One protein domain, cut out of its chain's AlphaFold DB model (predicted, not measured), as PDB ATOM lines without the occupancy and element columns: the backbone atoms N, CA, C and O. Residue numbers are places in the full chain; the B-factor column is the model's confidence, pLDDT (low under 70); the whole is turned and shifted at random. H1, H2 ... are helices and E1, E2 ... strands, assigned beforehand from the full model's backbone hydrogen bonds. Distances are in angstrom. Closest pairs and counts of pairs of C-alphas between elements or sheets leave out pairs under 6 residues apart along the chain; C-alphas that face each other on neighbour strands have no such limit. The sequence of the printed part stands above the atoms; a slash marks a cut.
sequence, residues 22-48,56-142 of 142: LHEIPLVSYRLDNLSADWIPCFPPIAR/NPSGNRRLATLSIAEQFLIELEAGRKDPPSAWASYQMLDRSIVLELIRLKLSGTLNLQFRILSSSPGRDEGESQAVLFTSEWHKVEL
ATOM      1  N   LEU A  22     202.613 184.985 114.713       62.59
ATOM      2  CA  LEU A  22     202.326 185.100 116.136       62.59
ATOM      3  C   LEU A  22     200.804 185.014 116.380       62.59
ATOM      4  O   LEU A  22     200.114 186.024 116.512       62.59
ATOM      5  N   HIS A  23     200.281 183.786 116.413       69.38
ATOM      6  CA  HIS A  23     198.887 183.495 116.758       69.38
ATOM      7  C   HIS A  23     198.557 183.852 118.217       69.38
ATOM      8  O   HIS A  23     199.444 183.947 119.070       69.38
ATOM      9  N   GLU A  24     197.266 184.049 118.508       81.94
ATOM     10  CA  GLU A  24     196.788 184.210 119.883       81.94
ATOM     11  C   GLU A  24     197.148 182.976 120.713       81.94
ATOM     12  O   GLU A  24     196.957 181.841 120.284       81.94
ATOM     13  N   ILE A  25     197.680 183.204 121.913       85.00
ATOM     14  CA  ILE A  25     198.100 182.131 122.813       85.00
ATOM     15  C   ILE A  25     197.061 182.026 123.929       85.00
ATOM     16  O   ILE A  25     196.745 183.051 124.548       85.00
ATOM     17  N   PRO A  26     196.544 180.822 124.238       91.25
ATOM     18  CA  PRO A  26     195.656 180.661 125.375       91.25
ATOM     19  C   PRO A  26     196.410 180.963 126.675       91.25
ATOM     20  O   PRO A  26     197.535 180.516 126.884       91.25
ATOM     21  N   LEU A  27     195.789 181.702 127.586       91.44
ATOM     22  CA  LEU A  27     196.270 181.885 128.950       91.44
ATOM     23  C   LEU A  27     195.337 181.166 129.908       91.44
ATOM     24  O   LEU A  27     194.128 181.386 129.904       91.44
ATOM     25  N   VAL A  28     195.910 180.323 130.761       94.00
ATOM     26  CA  VAL A  28     195.166 179.587 131.783       94.00
ATOM     27  C   VAL A  28     195.329 180.313 133.110       94.00
ATOM     28  O   VAL A  28     196.449 180.554 133.559       94.00
ATOM     29  N   SER A  29     194.212 180.657 133.741       94.88
ATOM     30  CA  SER A  29     194.175 181.215 135.095       94.88
ATOM     31  C   SER A  29     193.258 180.383 135.976       94.88
ATOM     32  O   SER A  29     192.287 179.810 135.488       94.88
ATOM     33  N   TYR A  30     193.531 180.345 137.272       95.19
ATOM     34  CA  TYR A  30     192.699 179.663 138.252       95.19
ATOM     35  C   TYR A  30     192.369 180.580 139.424       95.19
ATOM     36  O   TYR A  30     193.039 181.583 139.658       95.19
ATOM     37  N   ARG A  31     191.331 180.231 140.173       95.31
ATOM     38  CA  ARG A  31     191.028 180.834 141.467       95.31
ATOM     39  C   ARG A  31     190.537 179.777 142.441       95.31
ATOM     40  O   ARG A  31     190.088 178.701 142.038       95.31
ATOM     41  N   LEU A  32     190.653 180.095 143.722       94.56
ATOM     42  CA  LEU A  32     190.382 179.185 144.825       94.56
ATOM     43  C   LEU A  32     189.443 179.886 145.803       94.56
ATOM     44  O   LEU A  32     189.825 180.895 146.393       94.56
ATOM     45  N   ASP A  33     188.253 179.324 145.998       90.81
ATOM     46  CA  ASP A  33     187.157 179.918 146.787       90.81
ATOM     47  C   ASP A  33     187.601 180.353 148.198       90.81
ATOM     48  O   ASP A  33     187.264 181.431 148.676       90.81
ATOM     49  N   ASN A  34     188.459 179.548 148.835       80.25
ATOM     50  CA  ASN A  34     188.902 179.752 150.218       80.25
ATOM     51  C   ASN A  34     190.173 180.609 150.376       80.25
ATOM     52  O   ASN A  34     190.582 180.866 151.506       80.25
ATOM     53  N   LEU A  35     190.846 180.986 149.284       80.38
ATOM     54  CA  LEU A  35     192.181 181.605 149.335       80.38
ATOM     55  C   LEU A  35     192.232 182.968 148.650       80.38
ATOM     56  O   LEU A  35     192.887 183.873 149.160       80.38
ATOM     57  N   SER A  36     191.578 183.121 147.499       76.81
ATOM     58  CA  SER A  36     191.580 184.378 146.757       76.81
ATOM     59  C   SER A  36     190.394 184.451 145.803       76.81
ATOM     60  O   SER A  36     190.152 183.526 145.025       76.81
ATOM     61  N   ALA A  37     189.693 185.587 145.823       82.06
ATOM     62  CA  ALA A  37     188.684 185.911 144.818       82.06
ATOM     63  C   ALA A  37     189.313 186.255 143.454       82.06
ATOM     64  O   ALA A  37     188.634 186.161 142.423       82.06
ATOM     65  N   ASP A  38     190.597 186.622 143.452       91.44
ATOM     66  CA  ASP A  38     191.323 187.059 142.268       91.44
ATOM     67  C   ASP A  38     191.787 185.875 141.419       91.44
ATOM     68  O   ASP A  38     192.172 184.814 141.917       91.44
ATOM     69  N   TRP A  39     191.772 186.081 140.103       92.62
ATOM     70  CA  TRP A  39     192.287 185.118 139.138       92.62
ATOM     71  C   TRP A  39     193.812 185.138 139.130       92.62
ATOM     72  O   TRP A  39     194.429 186.156 138.827       92.62
ATOM     73  N   ILE A  40     194.408 183.988 139.420       92.31
ATOM     74  CA  ILE A  40     195.849 183.777 139.473       92.31
ATOM     75  C   ILE A  40     196.287 183.104 138.167       92.31
ATOM     76  O   ILE A  40     195.685 182.098 137.773       92.31
ATOM     77  N   PRO A  41     197.322 183.605 137.472       91.25
ATOM     78  CA  PRO A  41     197.860 182.922 136.303       91.25
ATOM     79  C   PRO A  41     198.402 181.543 136.700       91.25
ATOM     80  O   PRO A  41     199.143 181.407 137.671       91.25
ATOM     81  N   CYS A  42     198.054 180.507 135.933       90.50
ATOM     82  CA  CYS A  42     198.447 179.129 136.237       90.50
ATOM     83  C   CYS A  42     199.963 178.915 136.166       90.50
ATOM     84  O   CYS A  42     200.491 178.032 136.831       90.50
ATOM     85  N   PHE A  43     200.667 179.702 135.354       82.75
ATOM     86  CA  PHE A  43     202.113 179.606 135.222       82.75
ATOM     87  C   PHE A  43     202.763 180.946 135.531       82.75
ATOM     88  O   PHE A  43     202.328 181.961 134.983       82.75
ATOM     89  N   PRO A  44     203.840 180.960 136.333       76.62
ATOM     90  CA  PRO A  44     204.619 182.167 136.513       76.62
ATOM     91  C   PRO A  44     205.287 182.580 135.188       76.62
ATOM     92  O   PRO A  44     205.525 181.737 134.306       76.62
ATOM     93  N   PRO A  45     205.644 183.866 135.042       75.44
ATOM     94  CA  PRO A  45     206.429 184.329 133.908       75.44
ATOM     95  C   PRO A  45     207.746 183.542 133.802       75.44
ATOM     96  O   PRO A  45     208.400 183.236 134.802       75.44
ATOM     97  N   ILE A  46     208.137 183.188 132.573       74.69
ATOM     98  CA  ILE A  46     209.378 182.443 132.324       74.69
ATOM     99  C   ILE A  46     210.560 183.355 132.664       74.69
ATOM    100  O   ILE A  46     210.712 184.428 132.076       74.69
ATOM    101  N   ALA A  47     211.418 182.911 133.584       73.25
ATOM    102  CA  ALA A  47     212.653 183.613 133.903       73.25
ATOM    103  C   ALA A  47     213.565 183.664 132.666       73.25
ATOM    104  O   ALA A  47     213.930 182.635 132.094       73.25
ATOM    105  N   ARG A  48     213.945 184.875 132.251       76.75
ATOM    106  CA  ARG A  48     214.841 185.096 131.111       76.75
ATOM    107  C   ARG A  48     216.288 184.876 131.565       76.75
ATOM    108  O   ARG A  48     216.916 185.787 132.089       76.75
ATOM    109  N   ASN A  56     214.970 173.942 130.737       78.88
ATOM    110  CA  ASN A  56     213.701 174.639 130.996       78.88
ATOM    111  C   ASN A  56     212.534 173.697 131.350       78.88
ATOM    112  O   ASN A  56     211.528 173.656 130.637       78.88
ATOM    113  N   PRO A  57     212.615 172.933 132.456       82.12
ATOM    114  CA  PRO A  57     211.532 172.029 132.851       82.12
ATOM    115  C   PRO A  57     210.209 172.774 133.109       82.12
ATOM    116  O   PRO A  57     209.135 172.257 132.806       82.12
ATOM    117  N   SER A  58     210.271 174.007 133.624       82.38
ATOM    118  CA  SER A  58     209.102 174.877 133.807       82.38
ATOM    119  C   SER A  58     208.460 175.285 132.483       82.38
ATOM    120  O   SER A  58     207.237 175.253 132.365       82.38
ATOM    121  N   GLY A  59     209.275 175.637 131.486       84.06
ATOM    122  CA  GLY A  59     208.818 176.033 130.159       84.06
ATOM    123  C   GLY A  59     208.207 174.869 129.396       84.06
ATOM    124  O   GLY A  59     207.108 175.016 128.879       84.06
ATOM    125  N   ASN A  60     208.841 173.692 129.415       85.56
ATOM    126  CA  ASN A  60     208.299 172.493 128.769       85.56
ATOM    127  C   ASN A  60     206.915 172.137 129.313       85.56
ATOM    128  O   ASN A  60     205.998 171.846 128.552       85.56
ATOM    129  N   ARG A  61     206.742 172.211 130.636       86.75
ATOM    130  CA  ARG A  61     205.439 171.984 131.256       86.75
ATOM    131  C   ARG A  61     204.419 173.045 130.857       86.75
ATOM    132  O   ARG A  61     203.298 172.687 130.523       86.75
ATOM    133  N   ARG A  62     204.798 174.330 130.883       88.38
ATOM    134  CA  ARG A  62     203.916 175.415 130.432       88.38
ATOM    135  C   ARG A  62     203.459 175.155 128.997       88.38
ATOM    136  O   ARG A  62     202.267 175.189 128.745       88.38
ATOM    137  N   LEU A  63     204.380 174.835 128.088       88.12
ATOM    138  CA  LEU A  63     204.063 174.508 126.696       88.12
ATOM    139  C   LEU A  63     203.124 173.303 126.583       88.12
ATOM    140  O   LEU A  63     202.154 173.369 125.839       88.12
ATOM    141  N   ALA A  64     203.362 172.240 127.356       90.94
ATOM    142  CA  ALA A  64     202.477 171.080 127.376       90.94
ATOM    143  C   ALA A  64     201.055 171.457 127.825       90.94
ATOM    144  O   ALA A  64     200.089 171.083 127.167       90.94
ATOM    145  N   THR A  65     200.907 172.240 128.896       91.88
ATOM    146  CA  THR A  65     199.584 172.685 129.354       91.88
ATOM    147  C   THR A  65     198.915 173.641 128.371       91.88
ATOM    148  O   THR A  65     197.709 173.543 128.172       91.88
ATOM    149  N   LEU A  66     199.674 174.526 127.721       91.62
ATOM    150  CA  LEU A  66     199.141 175.400 126.676       91.62
ATOM    151  C   LEU A  66     198.651 174.606 125.461       91.62
ATOM    152  O   LEU A  66     197.567 174.887 124.971       91.62
ATOM    153  N   SER A  67     199.385 173.574 125.042       92.50
ATOM    154  CA  SER A  67     198.958 172.679 123.960       92.50
ATOM    155  C   SER A  67     197.687 171.902 124.325       92.50
ATOM    156  O   SER A  67     196.800 171.745 123.491       92.50
ATOM    157  N   ILE A  68     197.548 171.471 125.584       95.50
ATOM    158  CA  ILE A  68     196.306 170.855 126.079       95.50
ATOM    159  C   ILE A  68     195.149 171.867 126.057       95.50
ATOM    160  O   ILE A  68     194.046 171.518 125.643       95.50
ATOM    161  N   ALA A  69     195.390 173.109 126.487       95.62
ATOM    162  CA  ALA A  69     194.381 174.167 126.479       95.62
ATOM    163  C   ALA A  69     193.937 174.521 125.051       95.62
ATOM    164  O   ALA A  69     192.745 174.659 124.801       95.62
ATOM    165  N   GLU A  70     194.872 174.612 124.109       94.38
ATOM    166  CA  GLU A  70     194.589 174.822 122.689       94.38
ATOM    167  C   GLU A  70     193.754 173.675 122.111       94.38
ATOM    168  O   GLU A  70     192.701 173.910 121.525       94.38
ATOM    169  N   GLN A  71     194.150 172.424 122.365       95.31
ATOM    170  CA  GLN A  71     193.373 171.259 121.944       95.31
ATOM    171  C   GLN A  71     191.956 171.276 122.535       95.31
ATOM    172  O   GLN A  71     190.996 170.948 121.842       95.31
ATOM    173  N   PHE A  72     191.808 171.666 123.803       96.44
ATOM    174  CA  PHE A  72     190.503 171.806 124.444       96.44
ATOM    175  C   PHE A  72     189.635 172.880 123.768       96.44
ATOM    176  O   PHE A  72     188.449 172.649 123.540       96.44
ATOM    177  N   LEU A  73     190.215 174.025 123.396       95.38
ATOM    178  CA  LEU A  73     189.507 175.075 122.656       95.38
ATOM    179  C   LEU A  73     189.063 174.595 121.268       95.38
ATOM    180  O   LEU A  73     187.915 174.817 120.893       95.38
ATOM    181  N   ILE A  74     189.912 173.855 120.550       94.38
ATOM    182  CA  ILE A  74     189.546 173.235 119.266       94.38
ATOM    183  C   ILE A  74     188.357 172.277 119.443       94.38
ATOM    184  O   ILE A  74     187.444 172.236 118.618       94.38
ATOM    185  N   GLU A  75     188.333 171.500 120.530       94.94
ATOM    186  CA  GLU A  75     187.215 170.601 120.834       94.94
ATOM    187  C   GLU A  75     185.922 171.345 121.196       94.94
ATOM    188  O   GLU A  75     184.838 170.878 120.829       94.94
ATOM    189  N   LEU A  76     186.027 172.501 121.864       94.44
ATOM    190  CA  LEU A  76     184.898 173.397 122.125       94.44
ATOM    191  C   LEU A  76     184.325 173.960 120.820       94.44
ATOM    192  O   LEU A  76     183.114 173.891 120.609       94.44
ATOM    193  N   GLU A  77     185.180 174.464 119.929       94.12
ATOM    194  CA  GLU A  77     184.780 175.009 118.625       94.12
ATOM    195  C   GLU A  77     184.138 173.951 117.724       94.12
ATOM    196  O   GLU A  77     183.175 174.235 117.011       94.12
ATOM    197  N   ALA A  78     184.611 172.704 117.801       94.12
ATOM    198  CA  ALA A  78     184.023 171.579 117.083       94.12
ATOM    199  C   ALA A  78     182.602 171.211 117.563       94.12
ATOM    200  O   ALA A  78     181.934 170.403 116.913       94.12
ATOM    201  N   GLY A  79     182.126 171.773 118.681       90.19
ATOM    202  CA  GLY A  79     180.739 171.635 119.132       90.19
ATOM    203  C   GLY A  79     180.361 170.212 119.546       90.19
ATOM    204  O   GLY A  79     179.299 169.708 119.164       90.19
ATOM    205  N   ARG A  80     181.228 169.529 120.306       89.25
ATOM    206  CA  ARG A  80     180.926 168.186 120.831       89.25
ATOM    207  C   ARG A  80     179.681 168.205 121.731       89.25
ATOM    208  O   ARG A  80     179.427 169.167 122.446       89.25
ATOM    209  N   LYS A  81     178.904 167.115 121.691       88.44
ATOM    210  CA  LYS A  81     177.620 166.989 122.410       88.44
ATOM    211  C   LYS A  81     177.771 166.706 123.905       88.44
ATOM    212  O   LYS A  81     176.884 167.060 124.676       88.44
ATOM    213  N   ASP A  82     178.851 166.035 124.295       93.62
ATOM    214  CA  ASP A  82     179.113 165.674 125.689       93.62
ATOM    215  C   ASP A  82     179.572 166.896 126.496       93.62
ATOM    216  O   ASP A  82     180.209 167.785 125.925       93.62
ATOM    217  N   PRO A  83     179.316 166.952 127.816       93.12
ATOM    218  CA  PRO A  83     179.800 168.050 128.645       93.12
ATOM    219  C   PRO A  83     181.339 168.118 128.631       93.12
ATOM    220  O   PRO A  83     181.984 167.064 128.651       93.12
ATOM    221  N   PRO A  84     181.945 169.322 128.684       93.56
ATOM    222  CA  PRO A  84     183.400 169.492 128.673       93.56
ATOM    223  C   PRO A  84     184.147 168.639 129.705       93.56
ATOM    224  O   PRO A  84     185.219 168.122 129.414       93.56
ATOM    225  N   SER A  85     183.558 168.415 130.884       93.56
ATOM    226  CA  SER A  85     184.138 167.598 131.960       93.56
ATOM    227  C   SER A  85     184.382 166.128 131.587       93.56
ATOM    228  O   SER A  85     185.215 165.458 132.205       93.56
ATOM    229  N   ALA A  86     183.694 165.614 130.565       94.56
ATOM    230  CA  ALA A  86     183.894 164.262 130.054       94.56
ATOM    231  C   ALA A  86     185.067 164.160 129.063       94.56
ATOM    232  O   ALA A  86     185.478 163.052 128.714       94.56
ATOM    233  N   TRP A  87     185.605 165.283 128.579       96.62
ATOM    234  CA  TRP A  87     186.636 165.279 127.545       96.62
ATOM    235  C   TRP A  87     188.026 165.069 128.147       96.62
ATOM    236  O   TRP A  87     188.361 165.598 129.207       96.62
ATOM    237  N   ALA A  88     188.871 164.323 127.435       96.50
ATOM    238  CA  ALA A  88     190.233 164.038 127.884       96.50
ATOM    239  C   ALA A  88     191.075 165.319 128.023       96.50
ATOM    240  O   ALA A  88     191.804 165.471 128.998       96.50
ATOM    241  N   SER A  89     190.939 166.262 127.087       96.56
ATOM    242  CA  SER A  89     191.649 167.548 127.109       96.56
ATOM    243  C   SER A  89     191.303 168.374 128.358       96.56
ATOM    244  O   SER A  89     192.204 168.875 129.028       96.56
ATOM    245  N   TYR A  90     190.021 168.419 128.740       96.62
ATOM    246  CA  TYR A  90     189.561 169.050 129.977       96.62
ATOM    247  C   TYR A  90     190.186 168.389 131.209       96.62
ATOM    248  O   TYR A  90     190.766 169.073 132.047       96.62
ATOM    249  N   GLN A  91     190.113 167.058 131.312       96.50
ATOM    250  CA  GLN A  91     190.656 166.316 132.457       96.50
ATOM    251  C   GLN A  91     192.174 166.489 132.587       96.50
ATOM    252  O   GLN A  91     192.702 166.619 133.690       96.50
ATOM    253  N   MET A  92     192.891 166.521 131.462       96.88
ATOM    254  CA  MET A  92     194.332 166.768 131.438       96.88
ATOM    255  C   MET A  92     194.676 168.205 131.840       96.88
ATOM    256  O   MET A  92     195.671 168.418 132.540       96.88
ATOM    257  N   LEU A  93     193.870 169.186 131.424       95.88
ATOM    258  CA  LEU A  93     194.038 170.581 131.818       95.88
ATOM    259  C   LEU A  93     193.812 170.747 133.322       95.88
ATOM    260  O   LEU A  93     194.684 171.270 134.014       95.88
ATOM    261  N   ASP A  94     192.702 170.217 133.828       96.00
ATOM    262  CA  ASP A  94     192.369 170.219 135.249       96.00
ATOM    263  C   ASP A  94     193.480 169.572 136.086       96.00
ATOM    264  O   ASP A  94     194.043 170.182 137.000       96.00
ATOM    265  N   ARG A  95     193.929 168.377 135.680       95.44
ATOM    266  CA  ARG A  95     195.026 167.683 136.358       95.44
ATOM    267  C   ARG A  95     196.331 168.476 136.322       95.44
ATOM    268  O   ARG A  95     197.079 168.447 137.299       95.44
ATOM    269  N   SER A  96     196.617 169.180 135.227       94.00
ATOM    270  CA  SER A  96     197.813 170.025 135.112       94.00
ATOM    271  C   SER A  96     197.790 171.181 136.113       94.00
ATOM    272  O   SER A  96     198.824 171.479 136.713       94.00
ATOM    273  N   ILE A  97     196.619 171.787 136.330       94.38
ATOM    274  CA  ILE A  97     196.419 172.852 137.320       94.38
ATOM    275  C   ILE A  97     196.577 172.282 138.730       94.38
ATOM    276  O   ILE A  97     197.364 172.809 139.510       94.38
ATOM    277  N   VAL A  98     195.921 171.160 139.042       94.69
ATOM    278  CA  VAL A  98     196.046 170.485 140.347       94.69
ATOM    279  C   VAL A  98     197.507 170.159 140.676       94.69
ATOM    280  O   VAL A  98     197.971 170.427 141.783       94.69
ATOM    281  N   LEU A  99     198.269 169.636 139.710       92.81
ATOM    282  CA  LEU A  99     199.700 169.373 139.892       92.81
ATOM    283  C   LEU A  99     200.506 170.647 140.175       92.81
ATOM    284  O   LEU A  99     201.514 170.579 140.882       92.81
ATOM    285  N   GLU A 100     200.093 171.797 139.643       91.25
ATOM    286  CA  GLU A 100     200.725 173.069 139.986       91.25
ATOM    287  C   GLU A 100     200.362 173.534 141.396       91.25
ATOM    288  O   GLU A 100     201.252 173.940 142.143       91.25
ATOM    289  N   LEU A 101     199.104 173.384 141.815       91.75
ATOM    290  CA  LEU A 101     198.684 173.702 143.184       91.75
ATOM    291  C   LEU A 101     199.459 172.880 144.226       91.75
ATOM    292  O   LEU A 101     199.937 173.431 145.219       91.75
ATOM    293  N   ILE A 102     199.670 171.587 143.959       92.50
ATOM    294  CA  ILE A 102     200.499 170.707 144.799       92.50
ATOM    295  C   ILE A 102     201.944 171.225 144.862       92.50
ATOM    296  O   ILE A 102     202.564 171.246 145.926       92.50
ATOM    297  N   ARG A 103     202.506 171.697 143.741       89.56
ATOM    298  CA  ARG A 103     203.864 172.271 143.710       89.56
ATOM    299  C   ARG A 103     203.983 173.581 144.474       89.56
ATOM    300  O   ARG A 103     205.050 173.853 145.026       89.56
ATOM    301  N   LEU A 104     202.902 174.352 144.549       89.44
ATOM    302  CA  LEU A 104     202.793 175.528 145.410       89.44
ATOM    303  C   LEU A 104     202.624 175.169 146.896       89.44
ATOM    304  O   LEU A 104     202.530 176.069 147.726       89.44
ATOM    305  N   LYS A 105     202.656 173.873 147.243       91.69
ATOM    306  CA  LYS A 105     202.522 173.342 148.607       91.69
ATOM    307  C   LYS A 105     201.192 173.717 149.265       91.69
ATOM    308  O   LYS A 105     201.128 173.869 150.483       91.69
ATOM    309  N   LEU A 106     200.141 173.863 148.461       89.31
ATOM    310  CA  LEU A 106     198.776 173.913 148.971       89.31
ATOM    311  C   LEU A 106     198.353 172.503 149.397       89.31
ATOM    312  O   LEU A 106     198.793 171.517 148.811       89.31
ATOM    313  N   SER A 107     197.514 172.413 150.425       90.25
ATOM    314  CA  SER A 107     197.078 171.141 151.006       90.25
ATOM    315  C   SER A 107     195.610 171.192 151.405       90.25
ATOM    316  O   SER A 107     195.134 172.237 151.857       90.25
ATOM    317  N   GLY A 108     194.932 170.047 151.326       91.50
ATOM    318  CA  GLY A 108     193.544 169.885 151.757       91.50
ATOM    319  C   GLY A 108     192.536 169.993 150.612       91.50
ATOM    320  O   GLY A 108     192.891 170.024 149.436       91.50
ATOM    321  N   THR A 109     191.252 170.020 150.966       92.81
ATOM    322  CA  THR A 109     190.161 170.115 149.990       92.81
ATOM    323  C   THR A 109     189.906 171.568 149.612       92.81
ATOM    324  O   THR A 109     189.567 172.388 150.469       92.81
ATOM    325  N   LEU A 110     190.018 171.880 148.322       93.06
ATOM    326  CA  LEU A 110     189.774 173.214 147.779       93.06
ATOM    327  C   LEU A 110     188.651 173.173 146.742       93.06
ATOM    328  O   LEU A 110     188.522 172.208 145.994       93.06
ATOM    329  N   ASN A 111     187.858 174.241 146.671       94.62
ATOM    330  CA  ASN A 111     186.995 174.487 145.520       94.62
ATOM    331  C   ASN A 111     187.830 175.224 144.469       94.62
ATOM    332  O   ASN A 111     188.302 176.337 144.720       94.62
ATOM    333  N   LEU A 112     188.025 174.588 143.320       95.56
ATOM    334  CA  LEU A 112     188.789 175.096 142.192       95.56
ATOM    335  C   LEU A 112     187.844 175.590 141.099       95.56
ATOM    336  O   LEU A 112     186.827 174.964 140.790       95.56
ATOM    337  N   GLN A 113     188.226 176.702 140.481       96.50
ATOM    338  CA  GLN A 113     187.699 177.127 139.196       96.50
ATOM    339  C   GLN A 113     188.851 177.611 138.322       96.50
ATOM    340  O   GLN A 113     189.756 178.292 138.808       96.50
ATOM    341  N   PHE A 114     188.811 177.302 137.030       96.31
ATOM    342  CA  PHE A 114     189.784 177.805 136.067       96.31
ATOM    343  C   PHE A 114     189.110 178.460 134.864       96.31
ATOM    344  O   PHE A 114     187.937 178.231 134.574       96.31
ATOM    345  N   ARG A 115     189.860 179.309 134.167       96.31
ATOM    346  CA  ARG A 115     189.429 179.975 132.940       96.31
ATOM    347  C   ARG A 115     190.541 179.985 131.906       96.31
ATOM    348  O   ARG A 115     191.723 179.974 132.261       96.31
ATOM    349  N   ILE A 116     190.137 180.050 130.645       95.62
ATOM    350  CA  ILE A 116     191.029 180.212 129.501       95.62
ATOM    351  C   ILE A 116     190.721 181.553 128.848       95.62
ATOM    352  O   ILE A 116     189.559 181.885 128.604       95.62
ATOM    353  N   LEU A 117     191.768 182.326 128.603       93.44
ATOM    354  CA  LEU A 117     191.720 183.657 128.016       93.44
ATOM    355  C   LEU A 117     192.497 183.646 126.700       93.44
ATOM    356  O   LEU A 117     193.507 182.949 126.615       93.44
ATOM    357  N   SER A 118     192.084 184.419 125.699       90.44
ATOM    358  CA  SER A 118     192.956 184.698 124.556       90.44
ATOM    359  C   SER A 118     193.899 185.855 124.881       90.44
ATOM    360  O   SER A 118     193.509 186.841 125.511       90.44
ATOM    361  N   SER A 119     195.158 185.731 124.463       84.94
ATOM    362  CA  SER A 119     196.140 186.810 124.547       84.94
ATOM    363  C   SER A 119     196.836 186.981 123.213       84.94
ATOM    364  O   SER A 119     197.414 186.031 122.679       84.94
ATOM    365  N   SER A 120     196.859 188.212 122.705       78.44
ATOM    366  CA  SER A 120     197.726 188.542 121.581       78.44
ATOM    367  C   SER A 120     199.183 188.572 122.064       78.44
ATOM    368  O   SER A 120     199.482 189.196 123.087       78.44
ATOM    369  N   PRO A 121     200.110 187.915 121.364       68.38
ATOM    370  CA  PRO A 121     201.529 187.987 121.686       68.38
ATOM    371  C   PRO A 121     202.049 189.429 121.581       68.38
ATOM    372  O   PRO A 121     201.777 190.138 120.616       68.38
ATOM    373  N   GLY A 122     202.806 189.867 122.591       64.44
ATOM    374  CA  GLY A 122     203.406 191.207 122.634       64.44
ATOM    375  C   GLY A 122     202.520 192.316 123.212       64.44
ATOM    376  O   GLY A 122     202.994 193.445 123.307       64.44
ATOM    377  N   ARG A 123     201.283 192.015 123.630       61.75
ATOM    378  CA  ARG A 123     200.460 192.921 124.446       61.75
ATOM    379  C   ARG A 123     200.654 192.631 125.933       61.75
ATOM    380  O   ARG A 123     200.741 191.468 126.325       61.75
ATOM    381  N   ASP A 124     200.743 193.685 126.743       58.06
ATOM    382  CA  ASP A 124     200.834 193.566 128.200       58.06
ATOM    383  C   ASP A 124     199.560 192.923 128.771       58.06
ATOM    384  O   ASP A 124     198.462 193.120 128.249       58.06
ATOM    385  N   GLU A 125     199.697 192.193 129.885       58.25
ATOM    386  CA  GLU A 125     198.627 191.439 130.571       58.25
ATOM    387  C   GLU A 125     197.412 192.299 131.008       58.25
ATOM    388  O   GLU A 125     196.429 191.760 131.513       58.25
ATOM    389  N   GLY A 126     197.460 193.622 130.801       56.62
ATOM    390  CA  GLY A 126     196.396 194.584 131.099       56.62
ATOM    391  C   GLY A 126     195.505 195.008 129.919       56.62
ATOM    392  O   GLY A 126     194.512 195.693 130.160       56.62
ATOM    393  N   GLU A 127     195.808 194.636 128.669       58.19
ATOM    394  CA  GLU A 127     194.910 194.886 127.523       58.19
ATOM    395  C   GLU A 127     193.875 193.760 127.352       58.19
ATOM    396  O   GLU A 127     194.175 192.595 127.595       58.19
ATOM    397  N   SER A 128     192.649 194.122 126.941       62.25
ATOM    398  CA  SER A 128     191.453 193.263 126.859       62.25
ATOM    399  C   SER A 128     191.724 191.830 126.388       62.25
ATOM    400  O   SER A 128     191.823 191.562 125.193       62.25
ATOM    401  N   GLN A 129     191.760 190.904 127.342       80.62
ATOM    402  CA  GLN A 129     191.786 189.466 127.093       80.62
ATOM    403  C   GLN A 129     190.349 188.956 126.961       80.62
ATOM    404  O   GLN A 129     189.518 189.198 127.843       80.62
ATOM    405  N   ALA A 130     190.034 188.248 125.874       87.12
ATOM    406  CA  ALA A 130     188.714 187.648 125.721       87.12
ATOM    407  C   ALA A 130     188.637 186.368 126.559       87.12
ATOM    408  O   ALA A 130     189.506 185.501 126.472       87.12
ATOM    409  N   VAL A 131     187.592 186.238 127.378       91.38
ATOM    410  CA  VAL A 131     187.330 184.989 128.099       91.38
ATOM    411  C   VAL A 131     186.772 183.975 127.107       91.38
ATOM    412  O   VAL A 131     185.663 184.150 126.612       91.38
ATOM    413  N   LEU A 132     187.539 182.920 126.837       93.56
ATOM    414  CA  LEU A 132     187.146 181.846 125.924       93.56
ATOM    415  C   LEU A 132     186.370 180.745 126.648       93.56
ATOM    416  O   LEU A 132     185.450 180.150 126.095       93.56
ATOM    417  N   PHE A 133     186.738 180.469 127.900       95.56
ATOM    418  CA  PHE A 133     186.106 179.432 128.707       95.56
ATOM    419  C   PHE A 133     186.239 179.728 130.200       95.56
ATOM    420  O   PHE A 133     187.239 180.293 130.643       95.56
ATOM    421  N   THR A 134     185.253 179.316 130.993       96.69
ATOM    422  CA  THR A 134     185.327 179.286 132.460       96.69
ATOM    423  C   THR A 134     184.698 177.988 132.945       96.69
ATOM    424  O   THR A 134     183.565 177.682 132.583       96.69
ATOM    425  N   SER A 135     185.439 177.222 133.743       96.25
ATOM    426  CA  SER A 135     184.954 175.972 134.318       96.25
ATOM    427  C   SER A 135     183.871 176.241 135.360       96.25
ATOM    428  O   SER A 135     183.786 177.327 135.937       96.25
ATOM    429  N   GLU A 136     183.080 175.225 135.680       95.00
ATOM    430  CA  GLU A 136     182.285 175.249 136.905       95.00
ATOM    431  C   GLU A 136     183.190 175.083 138.136       95.00
ATOM    432  O   GLU A 136     184.324 174.587 138.046       95.00
ATOM    433  N   TRP A 137     182.686 175.520 139.292       95.19
ATOM    434  CA  TRP A 137     183.318 175.233 140.574       95.19
ATOM    435  C   TRP A 137     183.254 173.740 140.853       95.19
ATOM    436  O   TRP A 137     182.184 173.135 140.793       95.19
ATOM    437  N   HIS A 138     184.385 173.154 141.221       94.50
ATOM    438  CA  HIS A 138     184.436 171.756 141.620       94.50
ATOM    439  C   HIS A 138     185.473 171.544 142.721       94.50
ATOM    440  O   HIS A 138     186.394 172.340 142.907       94.50
ATOM    441  N   LYS A 139     185.287 170.477 143.495       95.06
ATOM    442  CA  LYS A 139     186.185 170.135 144.599       95.06
ATOM    443  C   LYS A 139     187.381 169.360 144.080       95.06
ATOM    444  O   LYS A 139     187.210 168.382 143.357       95.06
ATOM    445  N   VAL A 140     188.563 169.762 144.525       93.25
ATOM    446  CA  VAL A 140     189.816 169.041 144.319       93.25
ATOM    447  C   VAL A 140     190.437 168.703 145.668       93.25
ATOM    448  O   VAL A 140     190.375 169.488 146.618       93.25
ATOM    449  N   GLU A 141     191.014 167.512 145.752       92.62
ATOM    450  CA  GLU A 141     191.790 167.047 146.899       92.62
ATOM    451  C   GLU A 141     193.274 167.118 146.521       92.62
ATOM    452  O   GLU A 141     193.682 166.522 145.517       92.62
ATOM    453  N   LEU A 142     194.041 167.931 147.261       89.88
ATOM    454  CA  LEU A 142     195.467 168.195 147.027       89.88
ATOM    455  C   LEU A 142     196.376 167.358 147.924       89.88
ATOM    456  O   LEU A 142     196.105 167.321 149.148       89.88
TER     457      LEU A 142
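What this domain is: This is residues 22 to 48 and 56 to 142 of the 142 residues of an uncharacterized protein of Proteobacteria bacterium (UniProt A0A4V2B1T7). Two long strands, E1 and E3, lie side by side as the backbone of a strongly twisted antiparallel sheet, with the short strand E2 added beside E1 and the short strands E4 and E5 beside different parts of E3. A helical hairpin, H1 and H2, packs on this sheet: H1 crosses the strands over E1, H2 lies beside the strands, and residues 77 to 83 stick out from the body. The 114 printed residues include two named helices and five named strands, a mixed class of helices and strands: along the chain E1 and E2 come first, then H1 and H2, then E3, E4 and E5, and E3 is the strand with three neighbours, E1, E4 and E5, in the branched sheet. The whole is compact, with a radius of gyration of the C-alphas of 14.0 A and spans of 41 by 40 by 27 A.

How they stand to each other: Start in the sheet at E3, residues 109 to 119, whose antiparallel neighbour on one side is E1, residues 25 to 32; look there for N 27 and O 117, 2.8 A apart. On the other side of E3 the pairing is staggered: E5, residues 138 to 141, has N 112 and O 138 at 2.8 A, and E4, residues 131 to 134, has N 116 and O 133 at 2.9 A. E4 and E5 are apart. On the other side of E1 from E3 you find E2, residues 36 to 41, forming a hairpin with E1, with N 30 and O 40 at 2.8 A. Now look at H1, residues 57 to 77, which is on the sheet at a height of 8.2 A and runs across the strands, at 83 degrees to E1 on the local plane; the closest C-alphas of H1 and E1, those of Leu 66 and Pro 26, are 6.4 A apart. H1 lies over E1 and only just over E4, with 3 of its C-alphas falling on E4. H2, residues 88 to 103, is on the sheet too but over none of its strands, at a height of 4.3 A, only just above the sheet's level; its closest C-alpha pair with E5 is Val 98 and Val 140, 7.5 A. H1, with residues 65 to 72 alone, and H2, with residues 89 to 96 alone, touch as a helical hairpin at a shallow tilt of 32 degrees, opposite ways, closest at the C-alphas of Phe 72 and Ser 89, 5.2 A. In both helices every O i to N i+4 pair is within hydrogen-bond range.

Where its parts are: Find C-alpha 25 at (198.100, 182.131, 122.813); from there E1 runs 23.5 A to residue 32. E2 covers 12.3 A. H1 begins at C-alpha 57, (211.532, 172.029, 132.851), and runs 30.4 A; H2 runs 22.5 A and E3 31.0 A. E4 covers 7.5 A, and E5 10.2 A, ending at C-alpha 141, (191.790, 167.047, 146.899).

The domain as a whole: The two C-alphas farthest apart are those of Arg 48 and Lys 81, 42.3 A. Residues 49 to 55 are not printed, and C-alphas 48 and 56 stand 10.5 A apart across this cut. The link from E3 to E4, 11 residues, is long. Mean pLDDT of the printed part is 88.2; look for values under 70 at residues 22 to 23 and 121 to 128.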